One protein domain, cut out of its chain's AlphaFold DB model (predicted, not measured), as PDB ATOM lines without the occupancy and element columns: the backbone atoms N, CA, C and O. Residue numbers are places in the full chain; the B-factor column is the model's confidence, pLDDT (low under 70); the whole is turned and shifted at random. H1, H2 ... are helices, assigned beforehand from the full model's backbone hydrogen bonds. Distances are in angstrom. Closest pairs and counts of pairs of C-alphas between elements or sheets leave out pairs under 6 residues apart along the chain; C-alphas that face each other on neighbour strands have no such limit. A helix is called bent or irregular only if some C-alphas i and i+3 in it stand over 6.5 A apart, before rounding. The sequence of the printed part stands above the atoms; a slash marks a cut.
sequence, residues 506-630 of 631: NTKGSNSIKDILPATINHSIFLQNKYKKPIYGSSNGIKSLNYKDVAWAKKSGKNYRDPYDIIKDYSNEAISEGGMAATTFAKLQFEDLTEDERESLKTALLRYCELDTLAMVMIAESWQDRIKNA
ATOM      1  N   ASN A 506      28.832  -4.467  46.913       87.50
ATOM      2  CA  ASN A 506      29.714  -5.570  46.533       87.50
ATOM      3  C   ASN A 506      29.293  -6.314  45.253       87.50
ATOM      4  O   ASN A 506      30.097  -7.094  44.752       87.50
ATOM      5  N   THR A 507      28.113  -6.046  44.676       91.19
ATOM      6  CA  THR A 507      27.708  -6.651  43.389       91.19
ATOM      7  C   THR A 507      28.194  -5.866  42.176       91.19
ATOM      8  O   THR A 507      27.972  -6.292  41.042       91.19
ATOM      9  N   LYS A 508      28.809  -4.688  42.378       86.44
ATOM     10  CA  LYS A 508      29.210  -3.768  41.296       86.44
ATOM     11  C   LYS A 508      28.064  -3.503  40.302       86.44
ATOM     12  O   LYS A 508      28.269  -3.419  39.095       86.44
ATOM     13  N   GLY A 509      26.836  -3.413  40.817       88.44
ATOM     14  CA  GLY A 509      25.622  -3.168  40.037       88.44
ATOM     15  C   GLY A 509      24.986  -4.406  39.399       88.44
ATOM     16  O   GLY A 509      23.837  -4.303  38.955       88.44
ATOM     17  N   SER A 510      25.663  -5.562  39.408       91.31
ATOM     18  CA  SER A 510      25.093  -6.825  38.939       91.31
ATOM     19  C   SER A 510      23.851  -7.220  39.741       91.31
ATOM     20  O   SER A 510      23.710  -6.891  40.922       91.31
ATOM     21  N   ASN A 511      22.946  -7.918  39.058       94.62
ATOM     22  CA  ASN A 511      21.682  -8.421  39.590       94.62
ATOM     23  C   ASN A 511      21.535  -9.926  39.342       94.62
ATOM     24  O   ASN A 511      20.426 -10.440  39.395       94.62
ATOM     25  N   SER A 512      22.613 -10.638  38.997       94.19
ATOM     26  CA  SER A 512      22.547 -12.099  38.927       94.19
ATOM     27  C   SER A 512      22.263 -12.663  40.325       94.19
ATOM     28  O   SER A 512      22.622 -12.043  41.329       94.19
ATOM     29  N   ILE A 513      21.636 -13.836  40.414       95.38
ATOM     30  CA  ILE A 513      21.386 -14.476  41.714       95.38
ATOM     31  C   ILE A 513      22.699 -14.766  42.454       95.38
ATOM     32  O   ILE A 513      22.764 -14.637  43.672       95.38
ATOM     33  N   LYS A 514      23.768 -15.033  41.698       92.38
ATOM     34  CA  LYS A 514      25.117 -15.338  42.189       92.38
ATOM     35  C   LYS A 514      25.841 -14.141  42.755       92.38
ATOM     36  O   LYS A 514      26.666 -14.301  43.635       92.38
ATOM     37  N   ASP A 515      25.495 -12.941  42.309       94.06
ATOM     38  CA  ASP A 515      26.001 -11.721  42.928       94.06
ATOM     39  C   ASP A 515      25.102 -11.302  44.101       94.06
ATOM     40  O   ASP A 515      25.587 -10.933  45.172       94.06
ATOM     41  N   ILE A 516      23.777 -11.385  43.927       96.56
ATOM     42  CA  ILE A 516      22.810 -10.903  44.920       96.56
ATOM     43  C   ILE A 516      22.780 -11.785  46.169       96.56
ATOM     44  O   ILE A 516      22.700 -11.242  47.268       96.56
ATOM     45  N   LEU A 517      22.855 -13.112  46.060       96.94
ATOM     46  CA  LEU A 517      22.788 -13.999  47.225       96.94
ATOM     47  C   LEU A 517      23.971 -13.789  48.190       96.94
ATOM     48  O   LEU A 517      23.711 -13.500  49.365       96.94
ATOM     49  N   PRO A 518      25.251 -13.870  47.760       95.75
ATOM     50  CA  PRO A 518      26.377 -13.577  48.644       95.75
ATOM     51  C   PRO A 518      26.293 -12.166  49.215       95.75
ATOM     52  O   PRO A 518      26.581 -11.966  50.398       95.75
ATOM     53  N   ALA A 519      25.864 -11.184  48.419       95.69
ATOM     54  CA  ALA A 519      25.669  -9.824  48.899       95.69
ATOM     55  C   ALA A 519      24.605  -9.742  50.002       95.69
ATOM     56  O   ALA A 519      24.864  -9.195  51.074       95.69
ATOM     57  N   THR A 520      23.457 -10.378  49.796       96.94
ATOM     58  CA  THR A 520      22.362 -10.427  50.769       96.94
ATOM     59  C   THR A 520      22.825 -11.072  52.076       96.94
ATOM     60  O   THR A 520      22.568 -10.524  53.145       96.94
ATOM     61  N   ILE A 521      23.579 -12.177  52.026       96.88
ATOM     62  CA  ILE A 521      24.144 -12.813  53.231       96.88
ATOM     63  C   ILE A 521      25.152 -11.889  53.928       96.88
ATOM     64  O   ILE A 521      25.140 -11.787  55.153       96.88
ATOM     65  N   ASN A 522      26.018 -11.200  53.179       95.31
ATOM     66  CA  ASN A 522      27.008 -10.286  53.759       95.31
ATOM     67  C   ASN A 522      26.367  -9.094  54.482       95.31
ATOM     68  O   ASN A 522      26.931  -8.619  55.466       95.31
ATOM     69  N   HIS A 523      25.196  -8.648  54.034       94.31
ATOM     70  CA  HIS A 523      24.529  -7.475  54.591       94.31
ATOM     71  C   HIS A 523      23.413  -7.809  55.597       94.31
ATOM     72  O   HIS A 523      23.209  -7.049  56.534       94.31
ATOM     73  N   SER A 524      22.728  -8.952  55.484       96.00
ATOM     74  CA  SER A 524      21.589  -9.289  56.350       96.00
ATOM     75  C   SER A 524      21.998  -9.995  57.647       96.00
ATOM     76  O   SER A 524      22.328 -11.186  57.652       96.00
ATOM     77  N   ILE A 525      21.873  -9.304  58.785       95.50
ATOM     78  CA  ILE A 525      22.139  -9.879  60.117       95.50
ATOM     79  C   ILE A 525      21.194 -11.055  60.404       95.50
ATOM     80  O   ILE A 525      21.596 -12.056  61.014       95.50
ATOM     81  N   PHE A 526      19.944 -10.958  59.946       96.44
ATOM     82  CA  PHE A 526      18.950 -12.026  60.037       96.44
ATOM     83  C   PHE A 526      19.453 -13.320  59.381       96.44
ATOM     84  O   PHE A 526      19.559 -14.354  60.056       96.44
ATOM     85  N   LEU A 527      19.852 -13.259  58.105       97.25
ATOM     86  CA  LEU A 527      20.343 -14.436  57.384       97.25
ATOM     87  C   LEU A 527      21.621 -14.987  58.006       97.25
ATOM     88  O   LEU A 527      21.733 -16.197  58.203       97.25
ATOM     89  N   GLN A 528      22.559 -14.120  58.387       96.88
ATOM     90  CA  GLN A 528      23.792 -14.538  59.056       96.88
ATOM     91  C   GLN A 528      23.496 -15.324  60.333       96.88
ATOM     92  O   GLN A 528      24.127 -16.346  60.601       96.88
ATOM     93  N   ASN A 529      22.530 -14.884  61.137       96.50
ATOM     94  CA  ASN A 529      22.178 -15.560  62.381       96.50
ATOM     95  C   ASN A 529      21.436 -16.877  62.168       96.50
ATOM     96  O   ASN A 529      21.660 -17.822  62.937       96.50
ATOM     97  N   LYS A 530      20.580 -16.939  61.148       96.69
ATOM     98  CA  LYS A 530      19.817 -18.134  60.789       96.69
ATOM     99  C   LYS A 530      20.715 -19.197  60.151       96.69
ATOM    100  O   LYS A 530      20.810 -20.309  60.668       96.69
ATOM    101  N   TYR A 531      21.442 -18.832  59.099       97.44
ATOM    102  CA  TYR A 531      22.198 -19.747  58.240       97.44
ATOM    103  C   TYR A 531      23.654 -19.989  58.668       97.44
ATOM    104  O   TYR A 531      24.335 -20.802  58.042       97.44
ATOM    105  N   LYS A 532      24.148 -19.363  59.752       96.62
ATOM    106  CA  LYS A 532      25.429 -19.771  60.381       96.62
ATOM    107  C   LYS A 532      25.341 -21.134  61.066       96.62
ATOM    108  O   LYS A 532      26.361 -21.753  61.352       96.62
ATOM    109  N   LYS A 533      24.124 -21.555  61.416       94.62
ATOM    110  CA  LYS A 533      23.851 -22.851  62.036       94.62
ATOM    111  C   LYS A 533      23.663 -23.897  60.929       94.62
ATOM    112  O   LYS A 533      23.088 -23.555  59.896       94.62
ATOM    113  N   PRO A 534      24.072 -25.159  61.143       95.38
ATOM    114  CA  PRO A 534      23.889 -26.243  60.178       95.38
ATOM    115  C   PRO A 534      22.434 -26.746  60.162       95.38
ATOM    116  O   PRO A 534      22.156 -27.895  60.481       95.38
ATOM    117  N   ILE A 535      21.480 -25.856  59.881       96.00
ATOM    118  CA  ILE A 535      20.041 -26.165  59.944       96.00
ATOM    119  C   ILE A 535      19.507 -26.777  58.650       96.00
ATOM    120  O   ILE A 535      18.438 -27.385  58.672       96.00
ATOM    121  N   TYR A 536      20.208 -26.607  57.530       97.69
ATOM    122  CA  TYR A 536      19.718 -27.013  56.219       97.69
ATOM    123  C   TYR A 536      19.976 -28.505  55.975       97.69
ATOM    124  O   TYR A 536      21.120 -28.950  56.030       97.69
ATOM    125  N   GLY A 537      18.917 -29.285  55.756       96.94
ATOM    126  CA  GLY A 537      18.977 -30.748  55.690       96.94
ATOM    127  C   GLY A 537      19.149 -31.439  57.046       96.94
ATOM    128  O   GLY A 537      19.517 -32.610  57.087       96.94
ATOM    129  N   SER A 538      18.918 -30.728  58.156       95.88
ATOM    130  CA  SER A 538      18.956 -31.313  59.506       95.88
ATOM    131  C   SER A 538      17.582 -31.854  59.925       95.88
ATOM    132  O   SER A 538      16.550 -31.373  59.459       95.88
ATOM    133  N   SER A 539      17.544 -32.831  60.840       91.31
ATOM    134  CA  SER A 539      16.304 -33.528  61.234       91.31
ATOM    135  C   SER A 539      15.221 -32.630  61.846       91.31
ATOM    136  O   SER A 539      14.041 -32.935  61.707       91.31
ATOM    137  N   ASN A 540      15.613 -31.533  62.499       89.94
ATOM    138  CA  ASN A 540      14.714 -30.544  63.111       89.94
ATOM    139  C   ASN A 540      14.874 -29.146  62.480       89.94
ATOM    140  O   ASN A 540      14.595 -28.139  63.135       89.94
ATOM    141  N   GLY A 541      15.416 -29.065  61.263       94.69
ATOM    142  CA  GLY A 541      15.664 -27.801  60.573       94.69
ATOM    143  C   GLY A 541      14.910 -27.691  59.255       94.69
ATOM    144  O   GLY A 541      13.791 -28.174  59.120       94.69
ATOM    145  N   ILE A 542      15.527 -27.017  58.285       97.69
ATOM    146  CA  ILE A 542      14.943 -26.831  56.956       97.69
ATOM    147  C   ILE A 542      15.091 -28.145  56.196       97.69
ATOM    148  O   ILE A 542      16.213 -28.627  56.018       97.69
ATOM    149  N   LYS A 543      13.977 -28.717  55.745       98.06
ATOM    150  CA  LYS A 543      13.987 -29.956  54.967       98.06
ATOM    151  C   LYS A 543      14.683 -29.721  53.624       98.06
ATOM    152  O   LYS A 543      14.328 -28.806  52.887       98.06
ATOM    153  N   SER A 544      15.655 -30.576  53.328       97.75
ATOM    154  CA  SER A 544      16.395 -30.644  52.068       97.75
ATOM    155  C   SER A 544      16.254 -32.049  51.492       97.75
ATOM    156  O   SER A 544      16.080 -33.008  52.248       97.75
ATOM    157  N   LEU A 545      16.327 -32.164  50.165       97.56
ATOM    158  CA  LEU A 545      16.343 -33.455  49.477       97.56
ATOM    159  C   LEU A 545      17.770 -33.897  49.118       97.56
ATOM    160  O   LEU A 545      18.008 -35.099  49.042       97.56
ATOM    161  N   ASN A 546      18.720 -32.964  48.958       96.31
ATOM    162  CA  ASN A 546      20.067 -33.271  48.447       96.31
ATOM    163  C   ASN A 546      21.230 -32.865  49.373       96.31
ATOM    164  O   ASN A 546      22.398 -33.153  49.072       96.31
ATOM    165  N   TYR A 547      20.936 -32.213  50.500       95.50
ATOM    166  CA  TYR A 547      21.920 -31.751  51.477       95.50
ATOM    167  C   TYR A 547      21.634 -32.271  52.885       95.50
ATOM    168  O   TYR A 547      20.509 -32.613  53.242       95.50
ATOM    169  N   LYS A 548      22.687 -32.294  53.708       95.25
ATOM    170  CA  LYS A 548      22.628 -32.715  55.106       95.25
ATOM    171  C   LYS A 548      23.478 -31.799  55.979       95.25
ATOM    172  O   LYS A 548      24.663 -31.621  55.703       95.25
ATOM    173  N   ASP A 549      22.866 -31.262  57.033       95.31
ATOM    174  CA  ASP A 549      23.506 -30.455  58.080       95.31
ATOM    175  C   ASP A 549      24.398 -29.310  57.537       95.31
ATOM    176  O   ASP A 549      25.528 -29.095  57.985       95.31
ATOM    177  N   VAL A 550      23.902 -28.556  56.548       95.81
ATOM    178  CA  VAL A 550      24.654 -27.474  55.891       95.81
ATOM    179  C   VAL A 550      24.413 -26.126  56.570       95.81
ATOM    180  O   VAL A 550      23.280 -25.733  56.861       95.81
ATOM    181  N   ALA A 551      25.508 -25.398  56.799       96.06
ATOM    182  CA  ALA A 551      25.510 -23.988  57.175       96.06
ATOM    183  C   ALA A 551      25.947 -23.153  55.965       96.06
ATOM    184  O   ALA A 551      27.082 -23.287  55.504       96.06
ATOM    185  N   TRP A 552      25.059 -22.295  55.466       96.38
ATOM    186  CA  TRP A 552      25.301 -21.485  54.268       96.38
ATOM    187  C   TRP A 552      25.984 -20.147  54.570       96.38
ATOM    188  O   TRP A 552      26.717 -19.627  53.737       96.38
ATOM    189  N   ALA A 553      25.848 -19.616  55.788       96.44
ATOM    190  CA  ALA A 553      26.561 -18.408  56.204       96.44
ATOM    191  C   ALA A 553      27.884 -18.771  56.907       96.44
ATOM    192  O   ALA A 553      27.995 -18.721  58.137       96.44
ATOM    193  N   LYS A 554      28.909 -19.129  56.120       94.88
ATOM    194  CA  LYS A 554      30.274 -19.416  56.607       94.88
ATOM    195  C   LYS A 554      31.160 -18.167  56.509       94.88
ATOM    196  O   LYS A 554      31.316 -17.609  55.428       94.88
ATOM    197  N   LYS A 555      31.774 -17.735  57.618       92.31
ATOM    198  CA  LYS A 555      32.679 -16.569  57.625       92.31
ATOM    199  C   LYS A 555      33.968 -16.830  56.833       92.31
ATOM    200  O   LYS A 555      34.565 -17.895  56.960       92.31
ATOM    201  N   SER A 556      34.422 -15.817  56.097       87.06
ATOM    202  CA  SER A 556      35.721 -15.724  55.421       87.06
ATOM    203  C   SER A 556      36.308 -14.324  55.644       87.06
ATOM    204  O   SER A 556      35.934 -13.345  54.993       87.06
ATOM    205  N   GLY A 557      37.193 -14.196  56.636       87.56
ATOM    206  CA  GLY A 557      37.710 -12.893  57.062       87.56
ATOM    207  C   GLY A 557      36.597 -11.973  57.581       87.56
ATOM    208  O   GLY A 557      35.927 -12.302  58.561       87.56
ATOM    209  N   LYS A 558      36.423 -10.809  56.940       84.50
ATOM    210  CA  LYS A 558      35.348  -9.847  57.256       84.50
ATOM    211  C   LYS A 558      34.024 -10.144  56.542       84.50
ATOM    212  O   LYS A 558      33.010  -9.589  56.944       84.50
ATOM    213  N   ASN A 559      34.048 -11.012  55.534       89.12
ATOM    214  CA  ASN A 559      32.909 -11.320  54.678       89.12
ATOM    215  C   ASN A 559      32.425 -12.757  54.919       89.12
ATOM    216  O   ASN A 559      32.945 -13.484  55.773       89.12
ATOM    217  N   TYR A 560      31.432 -13.179  54.150       92.75
ATOM    218  CA  TYR A 560      30.944 -14.551  54.076       92.75
ATOM    219  C   TYR A 560      31.395 -15.209  52.771       92.75
ATOM    220  O   TYR A 560      31.533 -14.532  51.753       92.75
ATOM    221  N   ARG A 561      31.659 -16.522  52.821       93.50
ATOM    222  CA  ARG A 561      31.922 -17.326  51.620       93.50
ATOM    223  C   ARG A 561      30.685 -17.311  50.727       93.50
ATOM    224  O   ARG A 561      29.566 -17.357  51.235       93.50
ATOM    225  N   ASP A 562      30.915 -17.295  49.423       93.81
ATOM    226  CA  ASP A 562      29.868 -17.475  48.429       93.81
ATOM    227  C   ASP A 562      29.223 -18.872  48.589       93.81
ATOM    228  O   ASP A 562      29.954 -19.870  48.617       93.81
ATOM    229  N   PRO A 563      27.887 -18.993  48.717       94.44
ATOM    230  CA  PRO A 563      27.207 -20.287  48.738       94.44
ATOM    231  C   PRO A 563      27.529 -21.196  47.545       94.44
ATOM    232  O   PRO A 563      27.638 -22.409  47.737       94.44
ATOM    233  N   TYR A 564      27.770 -20.647  46.354       91.81
ATOM    234  CA  TYR A 564      28.150 -21.423  45.170       91.81
ATOM    235  C   TYR A 564      29.576 -21.991  45.276       91.81
ATOM    236  O   TYR A 564      29.852 -23.076  44.764       91.81
ATOM    237  N   ASP A 565      30.466 -21.342  46.035       90.75
ATOM    238  CA  ASP A 565      31.763 -21.921  46.412       90.75
ATOM    239  C   ASP A 565      31.647 -22.941  47.546       90.75
ATOM    240  O   ASP A 565      32.479 -23.841  47.660       90.75
ATOM    241  N   ILE A 566      30.636 -22.816  48.409       91.25
ATOM    242  CA  ILE A 566      30.388 -23.776  49.490       91.25
ATOM    243  C   ILE A 566      29.940 -25.132  48.927       91.25
ATOM    244  O   ILE A 566      30.285 -26.149  49.529       91.25
ATOM    245  N   ILE A 567      29.243 -25.186  47.781       87.62
ATOM    246  CA  ILE A 567      28.865 -26.462  47.135       87.62
ATOM    247  C   ILE A 567      30.097 -27.354  46.915       87.62
ATOM    248  O   ILE A 567      30.025 -28.560  47.161       87.62
ATOM    249  N   LYS A 568      31.235 -26.761  46.530       85.38
ATOM    250  CA  LYS A 568      32.501 -27.465  46.260       85.38
ATOM    251  C   LYS A 568      33.060 -28.191  47.491       85.38
ATOM    252  O   LYS A 568      33.810 -29.147  47.346       85.38
ATOM    253  N   ASP A 569      32.656 -27.802  48.706       85.50
ATOM    254  CA  ASP A 569      33.025 -28.522  49.935       85.50
ATOM    255  C   ASP A 569      32.381 -29.932  49.999       85.50
ATOM    256  O   ASP A 569      32.804 -30.764  50.802       85.50
ATOM    257  N   TYR A 570      31.338 -30.198  49.199       76.88
ATOM    258  CA  TYR A 570      30.506 -31.408  49.275       76.88
ATOM    259  C   TYR A 570      30.609 -32.331  48.047       76.88
ATOM    260  O   TYR A 570      30.025 -33.420  48.068       76.88
ATOM    261  N   SER A 571      31.294 -31.912  46.979       72.38
ATOM    262  CA  SER A 571      31.607 -32.718  45.786       72.38
ATOM    263  C   SER A 571      32.683 -32.011  44.955       72.38
ATOM    264  O   SER A 571      32.640 -30.791  44.803       72.38
ATOM    265  N   ASN A 572      33.630 -32.778  44.407       64.81
ATOM    266  CA  ASN A 572      34.651 -32.250  43.496       64.81
ATOM    267  C   ASN A 572      34.069 -31.943  42.104       64.81
ATOM    268  O   ASN A 572      34.608 -31.118  41.375       64.81
ATOM    269  N   GLU A 573      32.948 -32.573  41.761       71.25
ATOM    270  CA  GLU A 573      32.176 -32.430  40.526       71.25
ATOM    271  C   GLU A 573      31.067 -31.369  40.666       71.25
ATOM    272  O   GLU A 573      30.081 -31.376  39.931       71.25
ATOM    273  N   ALA A 574      31.201 -30.467  41.643       70.88
ATOM    274  CA  ALA A 574      30.214 -29.444  41.944       70.88
ATOM    275  C   ALA A 574      29.939 -28.535  40.738       70.88
ATOM    276  O   ALA A 574      30.830 -27.863  40.215       70.88
ATOM    277  N   ILE A 575      28.665 -28.455  40.364       79.62
ATOM    278  CA  ILE A 575      28.164 -27.474  39.410       79.62
ATOM    279  C   ILE A 575      27.906 -26.176  40.171       79.62
ATOM    280  O   ILE A 575      27.269 -26.169  41.222       79.62
ATOM    281  N   SER A 576      28.428 -25.078  39.637       74.25
ATOM    282  CA  SER A 576      28.205 -23.721  40.131       74.25
ATOM    283  C   SER A 576      27.716 -22.764  39.042       74.25
ATOM    284  O   SER A 576      27.549 -21.589  39.331       74.25
ATOM    285  N   GLU A 577      27.489 -23.232  37.806       73.06
ATOM    286  CA  GLU A 577      27.068 -22.436  36.643       73.06
ATOM    287  C   GLU A 577      26.010 -23.143  35.795       73.06
ATOM    288  O   GLU A 577      26.153 -24.325  35.504       73.06
ATOM    289  N   GLY A 578      24.988 -22.410  35.328       63.62
ATOM    290  CA  GLY A 578      23.927 -22.980  34.482       63.62
ATOM    291  C   GLY A 578      24.461 -23.513  33.147       63.62
ATOM    292  O   GLY A 578      24.052 -24.567  32.670       63.62
ATOM    293  N   GLY A 579      25.490 -22.864  32.582       72.31
ATOM    294  CA  GLY A 579      26.210 -23.405  31.424       72.31
ATOM    295  C   GLY A 579      26.861 -24.765  31.713       72.31
ATOM    296  O   GLY A 579      26.846 -25.649  30.860       72.31
ATOM    297  N   MET A 580      27.363 -24.982  32.937       79.62
ATOM    298  CA  MET A 580      27.886 -26.288  33.352       79.62
ATOM    299  C   MET A 580      26.776 -27.320  33.566       79.62
ATOM    300  O   MET A 580      27.023 -28.499  33.314       79.62
ATOM    301  N   ALA A 581      25.570 -26.920  33.978       84.44
ATOM    302  CA  ALA A 581      24.418 -27.819  34.064       84.44
ATOM    303  C   ALA A 581      24.019 -28.364  32.682       84.44
ATOM    304  O   ALA A 581      23.943 -29.581  32.508       84.44
ATOM    305  N   ALA A 582      23.895 -27.498  31.669       85.31
ATOM    306  CA  ALA A 582      23.646 -27.912  30.285       85.31
ATOM    307  C   ALA A 582      24.763 -28.822  29.736       85.31
ATOM    308  O   ALA A 582      24.486 -29.862  29.135       85.31
ATOM    309  N   THR A 583      26.032 -28.493  30.008       81.75
ATOM    310  CA  THR A 583      27.177 -29.340  29.632       81.75
ATOM    311  C   THR A 583      27.160 -30.687  30.353       81.75
ATOM    312  O   THR A 583      27.499 -31.711  29.764       81.75
ATOM    313  N   THR A 584      26.756 -30.721  31.623       86.69
ATOM    314  CA  THR A 584      26.657 -31.959  32.407       86.69
ATOM    315  C   THR A 584      25.525 -32.837  31.890       86.69
ATOM    316  O   THR A 584      25.708 -34.044  31.743       86.69
ATOM    317  N   PHE A 585      24.388 -32.238  31.534       87.25
ATOM    318  CA  PHE A 585      23.319 -32.940  30.837       87.25
ATOM    319  C   PHE A 585      23.824 -33.536  29.521       87.25
ATOM    320  O   PHE A 585      23.659 -34.733  29.312       87.25
ATOM    321  N   ALA A 586      24.526 -32.759  28.690       81.00
ATOM    322  CA  ALA A 586      25.154 -33.263  27.469       81.00
ATOM    323  C   ALA A 586      26.082 -34.459  27.756       81.00
ATOM    324  O   ALA A 586      25.921 -35.511  27.141       81.00
ATOM    325  N   LYS A 587      26.984 -34.367  28.743       80.62
ATOM    326  CA  LYS A 587      27.849 -35.494  29.148       80.62
ATOM    327  C   LYS A 587      27.055 -36.747  29.504       80.62
ATOM    328  O   LYS A 587      27.375 -37.824  29.011       80.62
ATOM    329  N   LEU A 588      25.984 -36.601  30.288       83.75
ATOM    330  CA  LEU A 588      25.103 -37.709  30.670       83.75
ATOM    331  C   LEU A 588      24.444 -38.400  29.465       83.75
ATOM    332  O   LEU A 588      24.095 -39.577  29.582       83.75
ATOM    333  N   GLN A 589      24.290 -37.698  28.338       78.69
ATOM    334  CA  GLN A 589      23.741 -38.250  27.099       78.69
ATOM    335  C   GLN A 589      24.795 -38.867  26.154       78.69
ATOM    336  O   GLN A 589      24.422 -39.678  25.309       78.69
ATOM    337  N   PHE A 590      26.074 -38.477  26.248       67.38
ATOM    338  CA  PHE A 590      27.098 -38.771  25.225       67.38
ATOM    339  C   PHE A 590      28.287 -39.612  25.681       67.38
ATOM    340  O   PHE A 590      28.932 -40.266  24.855       67.38
ATOM    341  N   GLU A 591      28.670 -39.498  26.950       65.94
ATOM    342  CA  GLU A 591      29.900 -40.105  27.446       65.94
ATOM    343  C   GLU A 591      29.635 -41.532  27.941       65.94
ATOM    344  O   GLU A 591      28.604 -41.829  28.551       65.94
ATOM    345  N   ASP A 592      30.599 -42.416  27.667       70.00
ATOM    346  CA  ASP A 592      30.665 -43.764  28.232       70.00
ATOM    347  C   ASP A 592      31.091 -43.645  29.703       70.00
ATOM    348  O   ASP A 592      32.262 -43.796  30.054       70.00
ATOM    349  N   LEU A 593      30.137 -43.212  30.529       78.69
ATOM    350  CA  LEU A 593      30.300 -42.989  31.961       78.69
ATOM    351  C   LEU A 593      30.000 -44.271  32.727       78.69
ATOM    352  O   LEU A 593      29.012 -44.960  32.452       78.69
ATOM    353  N   THR A 594      30.798 -44.535  33.756       85.88
ATOM    354  CA  THR A 594      30.458 -45.538  34.767       85.88
ATOM    355  C   THR A 594      29.188 -45.136  35.526       85.88
ATOM    356  O   THR A 594      28.826 -43.959  35.599       85.88
ATOM    357  N   GLU A 595      28.504 -46.109  36.132       86.06
ATOM    358  CA  GLU A 595      27.315 -45.831  36.953       86.06
ATOM    359  C   GLU A 595      27.629 -44.876  38.118       86.06
ATOM    360  O   GLU A 595      26.851 -43.964  38.390       86.06
ATOM    361  N   ASP A 596      28.800 -45.012  38.748       87.50
ATOM    362  CA  ASP A 596      29.226 -44.130  39.842       87.50
ATOM    363  C   ASP A 596      29.430 -42.679  39.367       87.50
ATOM    364  O   ASP A 596      28.992 -41.736  40.033       87.50
ATOM    365  N   GLU A 597      30.045 -42.477  38.196       86.94
ATOM    366  CA  GLU A 597      30.191 -41.145  37.591       86.94
ATOM    367  C   GLU A 597      28.826 -40.545  37.240       86.94
ATOM    368  O   GLU A 597      28.565 -39.373  37.525       86.94
ATOM    369  N   ARG A 598      27.924 -41.356  36.674       88.56
ATOM    370  CA  ARG A 598      26.563 -40.940  36.321       88.56
ATOM    371  C   ARG A 598      25.781 -40.478  37.551       88.56
ATOM    372  O   ARG A 598      25.152 -39.419  37.507       88.56
ATOM    373  N   GLU A 599      25.828 -41.231  38.646       91.06
ATOM    374  CA  GLU A 599      25.159 -40.863  39.900       91.06
ATOM    375  C   GLU A 599      25.792 -39.634  40.568       91.06
ATOM    376  O   GLU A 599      25.074 -38.789  41.119       91.06
ATOM    377  N   SER A 600      27.114 -39.468  40.462       90.31
ATOM    378  CA  SER A 600      27.801 -38.262  40.940       90.31
ATOM    379  C   SER A 600      27.324 -37.007  40.198       90.31
ATOM    380  O   SER A 600      26.905 -36.033  40.828       90.31
ATOM    381  N   LEU A 601      27.275 -37.050  38.862       90.44
ATOM    382  CA  LEU A 601      26.801 -35.932  38.037       90.44
ATOM    383  C   LEU A 601      25.319 -35.609  38.278       90.44
ATOM    384  O   LEU A 601      24.958 -34.436  38.384       90.44
ATOM    385  N   LYS A 602      24.459 -36.627  38.431       93.38
ATOM    386  CA  LYS A 602      23.050 -36.427  38.828       93.38
ATOM    387  C   LYS A 602      22.947 -35.727  40.181       93.38
ATOM    388  O   LYS A 602      22.176 -34.784  40.329       93.38
ATOM    389  N   THR A 603      23.743 -36.153  41.158       93.69
ATOM    390  CA  THR A 603      23.772 -35.530  42.487       93.69
ATOM    391  C   THR A 603      24.236 -34.075  42.411       93.69
ATOM    392  O   THR A 603      23.665 -33.215  43.085       93.69
ATOM    393  N   ALA A 604      25.240 -33.776  41.582       93.12
ATOM    394  CA  ALA A 604      25.726 -32.416  41.366       93.12
ATOM    395  C   ALA A 604      24.649 -31.511  40.744       93.12
ATOM    396  O   ALA A 604      24.434 -30.405  41.240       93.12
ATOM    397  N   LEU A 605      23.927 -32.009  39.733       94.62
ATOM    398  CA  LEU A 605      22.780 -31.328  39.123       94.62
ATOM    399  C   LEU A 605      21.690 -31.019  40.156       94.62
ATOM    400  O   LEU A 605      21.268 -29.871  40.287       94.62
ATOM    401  N   LEU A 606      21.258 -32.023  40.926       96.56
ATOM    402  CA  LEU A 606      20.209 -31.870  41.944       96.56
ATOM    403  C   LEU A 606      20.579 -30.831  43.010       96.56
ATOM    404  O   LEU A 606      19.753 -30.007  43.398       96.56
ATOM    405  N   ARG A 607      21.837 -30.843  43.458       95.62
ATOM    406  CA  ARG A 607      22.362 -29.892  44.443       95.62
ATOM    407  C   ARG A 607      22.389 -28.459  43.921       95.62
ATOM    408  O   ARG A 607      21.952 -27.564  44.635       95.62
ATOM    409  N   TYR A 608      22.881 -28.251  42.701       94.94
ATOM    410  CA  TYR A 608      22.976 -26.917  42.108       94.94
ATOM    411  C   TYR A 608      21.596 -26.256  41.970       94.94
ATOM    412  O   TYR A 608      21.379 -25.189  42.539       94.94
ATOM    413  N   CYS A 609      20.638 -26.947  41.346       96.44
ATOM    414  CA  CYS A 609      19.278 -26.431  41.169       96.44
ATOM    415  C   CYS A 609      18.548 -26.229  42.517       96.44
ATOM    416  O   CYS A 609      17.804 -25.268  42.689       96.44
ATOM    417  N   GLU A 610      18.803 -27.081  43.527       97.81
ATOM    418  CA  GLU A 610      18.294 -26.863  44.893       97.81
ATOM    419  C   GLU A 610      18.887 -25.601  45.555       97.81
ATOM    420  O   GLU A 610      18.213 -24.947  46.358       97.81
ATOM    421  N   LEU A 611      20.144 -25.243  45.264       97.06
ATOM    422  CA  LEU A 611      20.724 -24.007  45.792       97.06
ATOM    423  C   LEU A 611      20.098 -22.771  45.136       97.06
ATOM    424  O   LEU A 611      19.857 -21.802  45.852       97.06
ATOM    425  N   ASP A 612      19.810 -22.794  43.834       97.00
ATOM    426  CA  ASP A 612      19.223 -21.646  43.124       97.00
ATOM    427  C   ASP A 612      17.825 -21.291  43.668       97.00
ATOM    428  O   ASP A 612      17.530 -20.126  43.964       97.00
ATOM    429  N   THR A 613      16.988 -22.288  43.954       98.50
ATOM    430  CA  THR A 613      15.698 -22.071  44.627       98.50
ATOM    431  C   THR A 613      15.841 -21.642  46.085       98.50
ATOM    432  O   THR A 613      15.147 -20.717  46.528       98.50
ATOM    433  N   LEU A 614      16.780 -22.226  46.835       98.62
ATOM    434  CA  LEU A 614      17.090 -21.785  48.198       98.62
ATOM    435  C   LEU A 614      17.606 -20.340  48.233       98.62
ATOM    436  O   LEU A 614      17.291 -19.592  49.161       98.62
ATOM    437  N   ALA A 615      18.390 -19.931  47.243       98.44
ATOM    438  CA  ALA A 615      18.936 -18.588  47.140       98.44
ATOM    439  C   ALA A 615      17.815 -17.549  47.043       98.44
ATOM    440  O   ALA A 615      17.817 -16.559  47.782       98.44
ATOM    441  N   MET A 616      16.802 -17.821  46.217       98.69
ATOM    442  CA  MET A 616      15.600 -16.992  46.138       98.69
ATOM    443  C   MET A 616      14.849 -16.915  47.472       98.69
ATOM    444  O   MET A 616      14.423 -15.826  47.862       98.69
ATOM    445  N   VAL A 617      14.739 -18.035  48.202       98.62
ATOM    446  CA  VAL A 617      14.150 -18.051  49.552       98.62
ATOM    447  C   VAL A 617      14.922 -17.116  50.484       98.62
ATOM    448  O   VAL A 617      14.313 -16.255  51.113       98.62
ATOM    449  N   MET A 618      16.253 -17.235  50.557       98.62
ATOM    450  CA  MET A 618      17.078 -16.400  51.442       98.62
ATOM    451  C   MET A 618      16.939 -14.906  51.118       98.62
ATOM    452  O   MET A 618      16.827 -14.080  52.026       98.62
ATOM    453  N   ILE A 619      16.911 -14.554  49.830       98.38
ATOM    454  CA  ILE A 619      16.719 -13.173  49.374       98.38
ATOM    455  C   ILE A 619      15.340 -12.655  49.800       98.38
ATOM    456  O   ILE A 619      15.243 -11.586  50.408       98.38
ATOM    457  N   ALA A 620      14.282 -13.432  49.555       98.00
ATOM    458  CA  ALA A 620      12.923 -13.074  49.944       98.00
ATOM    459  C   ALA A 620      12.776 -12.913  51.467       98.00
ATOM    460  O   ALA A 620      12.171 -11.942  51.925       98.00
ATOM    461  N   GLU A 621      13.366 -13.815  52.256       97.44
ATOM    462  CA  GLU A 621      13.365 -13.712  53.716       97.44
ATOM    463  C   GLU A 621      14.060 -12.440  54.205       97.44
ATOM    464  O   GLU A 621      13.537 -11.757  55.084       97.44
ATOM    465  N   SER A 622      15.215 -12.098  53.623       96.75
ATOM    466  CA  SER A 622      15.947 -10.880  53.979       96.75
ATOM    467  C   SER A 622      15.107  -9.626  53.734       96.75
ATOM    468  O   SER A 622      15.041  -8.749  54.595       96.75
ATOM    469  N   TRP A 623      14.410  -9.550  52.598       96.00
ATOM    470  CA  TRP A 623      13.555  -8.404  52.282       96.00
ATOM    471  C   TRP A 623      12.325  -8.328  53.193       96.00
ATOM    472  O   TRP A 623      11.934  -7.237  53.613       96.00
ATOM    473  N   GLN A 624      11.725  -9.471  53.532       95.12
ATOM    474  CA  GLN A 624      10.595  -9.530  54.461       95.12
ATOM    475  C   GLN A 624      10.992  -9.132  55.883       95.12
ATOM    476  O   GLN A 624      10.259  -8.377  56.524       95.12
ATOM    477  N   ASP A 625      12.134  -9.614  56.378       95.31
ATOM    478  CA  ASP A 625      12.681  -9.207  57.675       95.31
ATOM    479  C   ASP A 625      12.960  -7.700  57.694       95.31
ATOM    480  O   ASP A 625      12.513  -6.993  58.601       95.31
ATOM    481  N   ARG A 626      13.578  -7.176  56.628       93.31
ATOM    482  CA  ARG A 626      13.851  -5.744  56.498       93.31
ATOM    483  C   ARG A 626      12.585  -4.901  56.588       93.31
ATOM    484  O   ARG A 626      12.570  -3.916  57.316       93.31
ATOM    485  N   ILE A 627      11.524  -5.279  55.875       93.19
ATOM    486  CA  ILE A 627      10.250  -4.549  55.902       93.19
ATOM    487  C   ILE A 627       9.610  -4.589  57.290       93.19
ATOM    488  O   ILE A 627       9.110  -3.566  57.754       93.19
ATOM    489  N   LYS A 628       9.651  -5.740  57.973       90.88
ATOM    490  CA  LYS A 628       9.116  -5.878  59.337       90.88
ATOM    491  C   LYS A 628       9.848  -4.975  60.334       90.88
ATOM    492  O   LYS A 628       9.209  -4.424  61.222       90.88
ATOM    493  N   ASN A 629      11.159  -4.800  60.158       85.69
ATOM    494  CA  ASN A 629      12.013  -4.004  61.043       85.69
ATOM    495  C   ASN A 629      12.185  -2.536  60.597       85.69
ATOM    496  O   ASN A 629      12.829  -1.762  61.298       85.69
ATOM    497  N   ALA A 630      11.627  -2.135  59.449       71.12
ATOM    498  CA  ALA A 630      11.697  -0.763  58.929       71.12
ATOM    499  C   ALA A 630      10.628   0.187  59.515       71.12
ATOM    500  O   ALA A 630      10.534   1.326  59.058       71.12
TER     501      ALA A 630
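AT A GLANCE: This is residues 506 to 630 of the 631 residues of the protein "DUF2779 domain-containing protein" of Methylophilales bacterium HTCC2181 (UniProt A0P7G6). One long helix, H5, is the spine of this domain and makes its longest axis, with four shorter helices set along it: H4 folds back on its first part as a helical hairpin, while H1 and H2 pack on its later part. H3 lies between these two groups, and a long loop, residues 532 to 562, leads to it from H2. The printed part has 125 residues with five named helices, in the order H1, H2, H3, H4, H5, and no named strand; the class is all helix. The whole is compact, with a radius of gyration of the C-alphas of 15.8 A, and spans 56 by 37 by 27 A.

IN THESE COORDINATES: Start at Asn 506 and go on to C-alpha 513 at (21.386, -14.476, 41.714), where H1 begins; it runs to residue 523, 15.0 A from first to last C-alpha. H1 is neither bent nor irregular, but only just: C-alphas 515 and 518 are 6.0 A apart. After one residue comes H2, residues 525 to 531, 10.0 A long. Past the loop, find H3 at residues 563 to 569, 10.2 A long, and then H4 at residues 578 to 590, 18.6 A long. H5 starts at C-alpha 595, at (27.315, -45.831, 36.953), and runs 50.6 A to C-alpha 629 at (12.013, -4.004, 61.043).

HOW THE PARTS SIT: Look first at H5, the hub, which touches the four other helices. With residues 612 to 622 alone it touches H1, at a steep tilt of 49 degrees, the same way; the closest C-alphas, of Leu 517 and Ala 615, are 6.0 A apart. With residues 618 to 625 alone it touches H2, at a shallow tilt of 30 degrees, opposite ways; the closest C-alphas, of Leu 527 and Ser 622, are 6.6 A apart. H3 and H5 only just touch, with 3 pairs of C-alphas within 8 A, the closest those of Ile 567 and Tyr 608 at 7.8 A. H4 and H5 form a hairpin at a shallow tilt of 21 degrees, opposite ways; their closest C-alphas, of Ala 581 and Leu 605, are 6.4 A apart. H1 and H2 touch only at the corner by their link, with the C-alphas of Ile 521 and Leu 527 closest at 5.9 A. H4 is apart from H1, H2 and H3. In H2, H4 and H5 every O i to N i+4 pair is within hydrogen-bond range; in H1 it is 6 of 7, and in H3 1 of 3, beside 3 of 4 O i to N i+3 pairs.

THE WHOLE: The two C-alphas farthest apart, those of Asp 592 and Ala 630, are 56.1 A apart. The printed part has no cut. The link from H2 to H3 is long, with 31 residues; in it residues 555 to 556 pair with residues 559 to 560, antiparallel. The mean pLDDT of the printed part is 90.4; look for values under 70 at residues 572, 578 and 590 to 591.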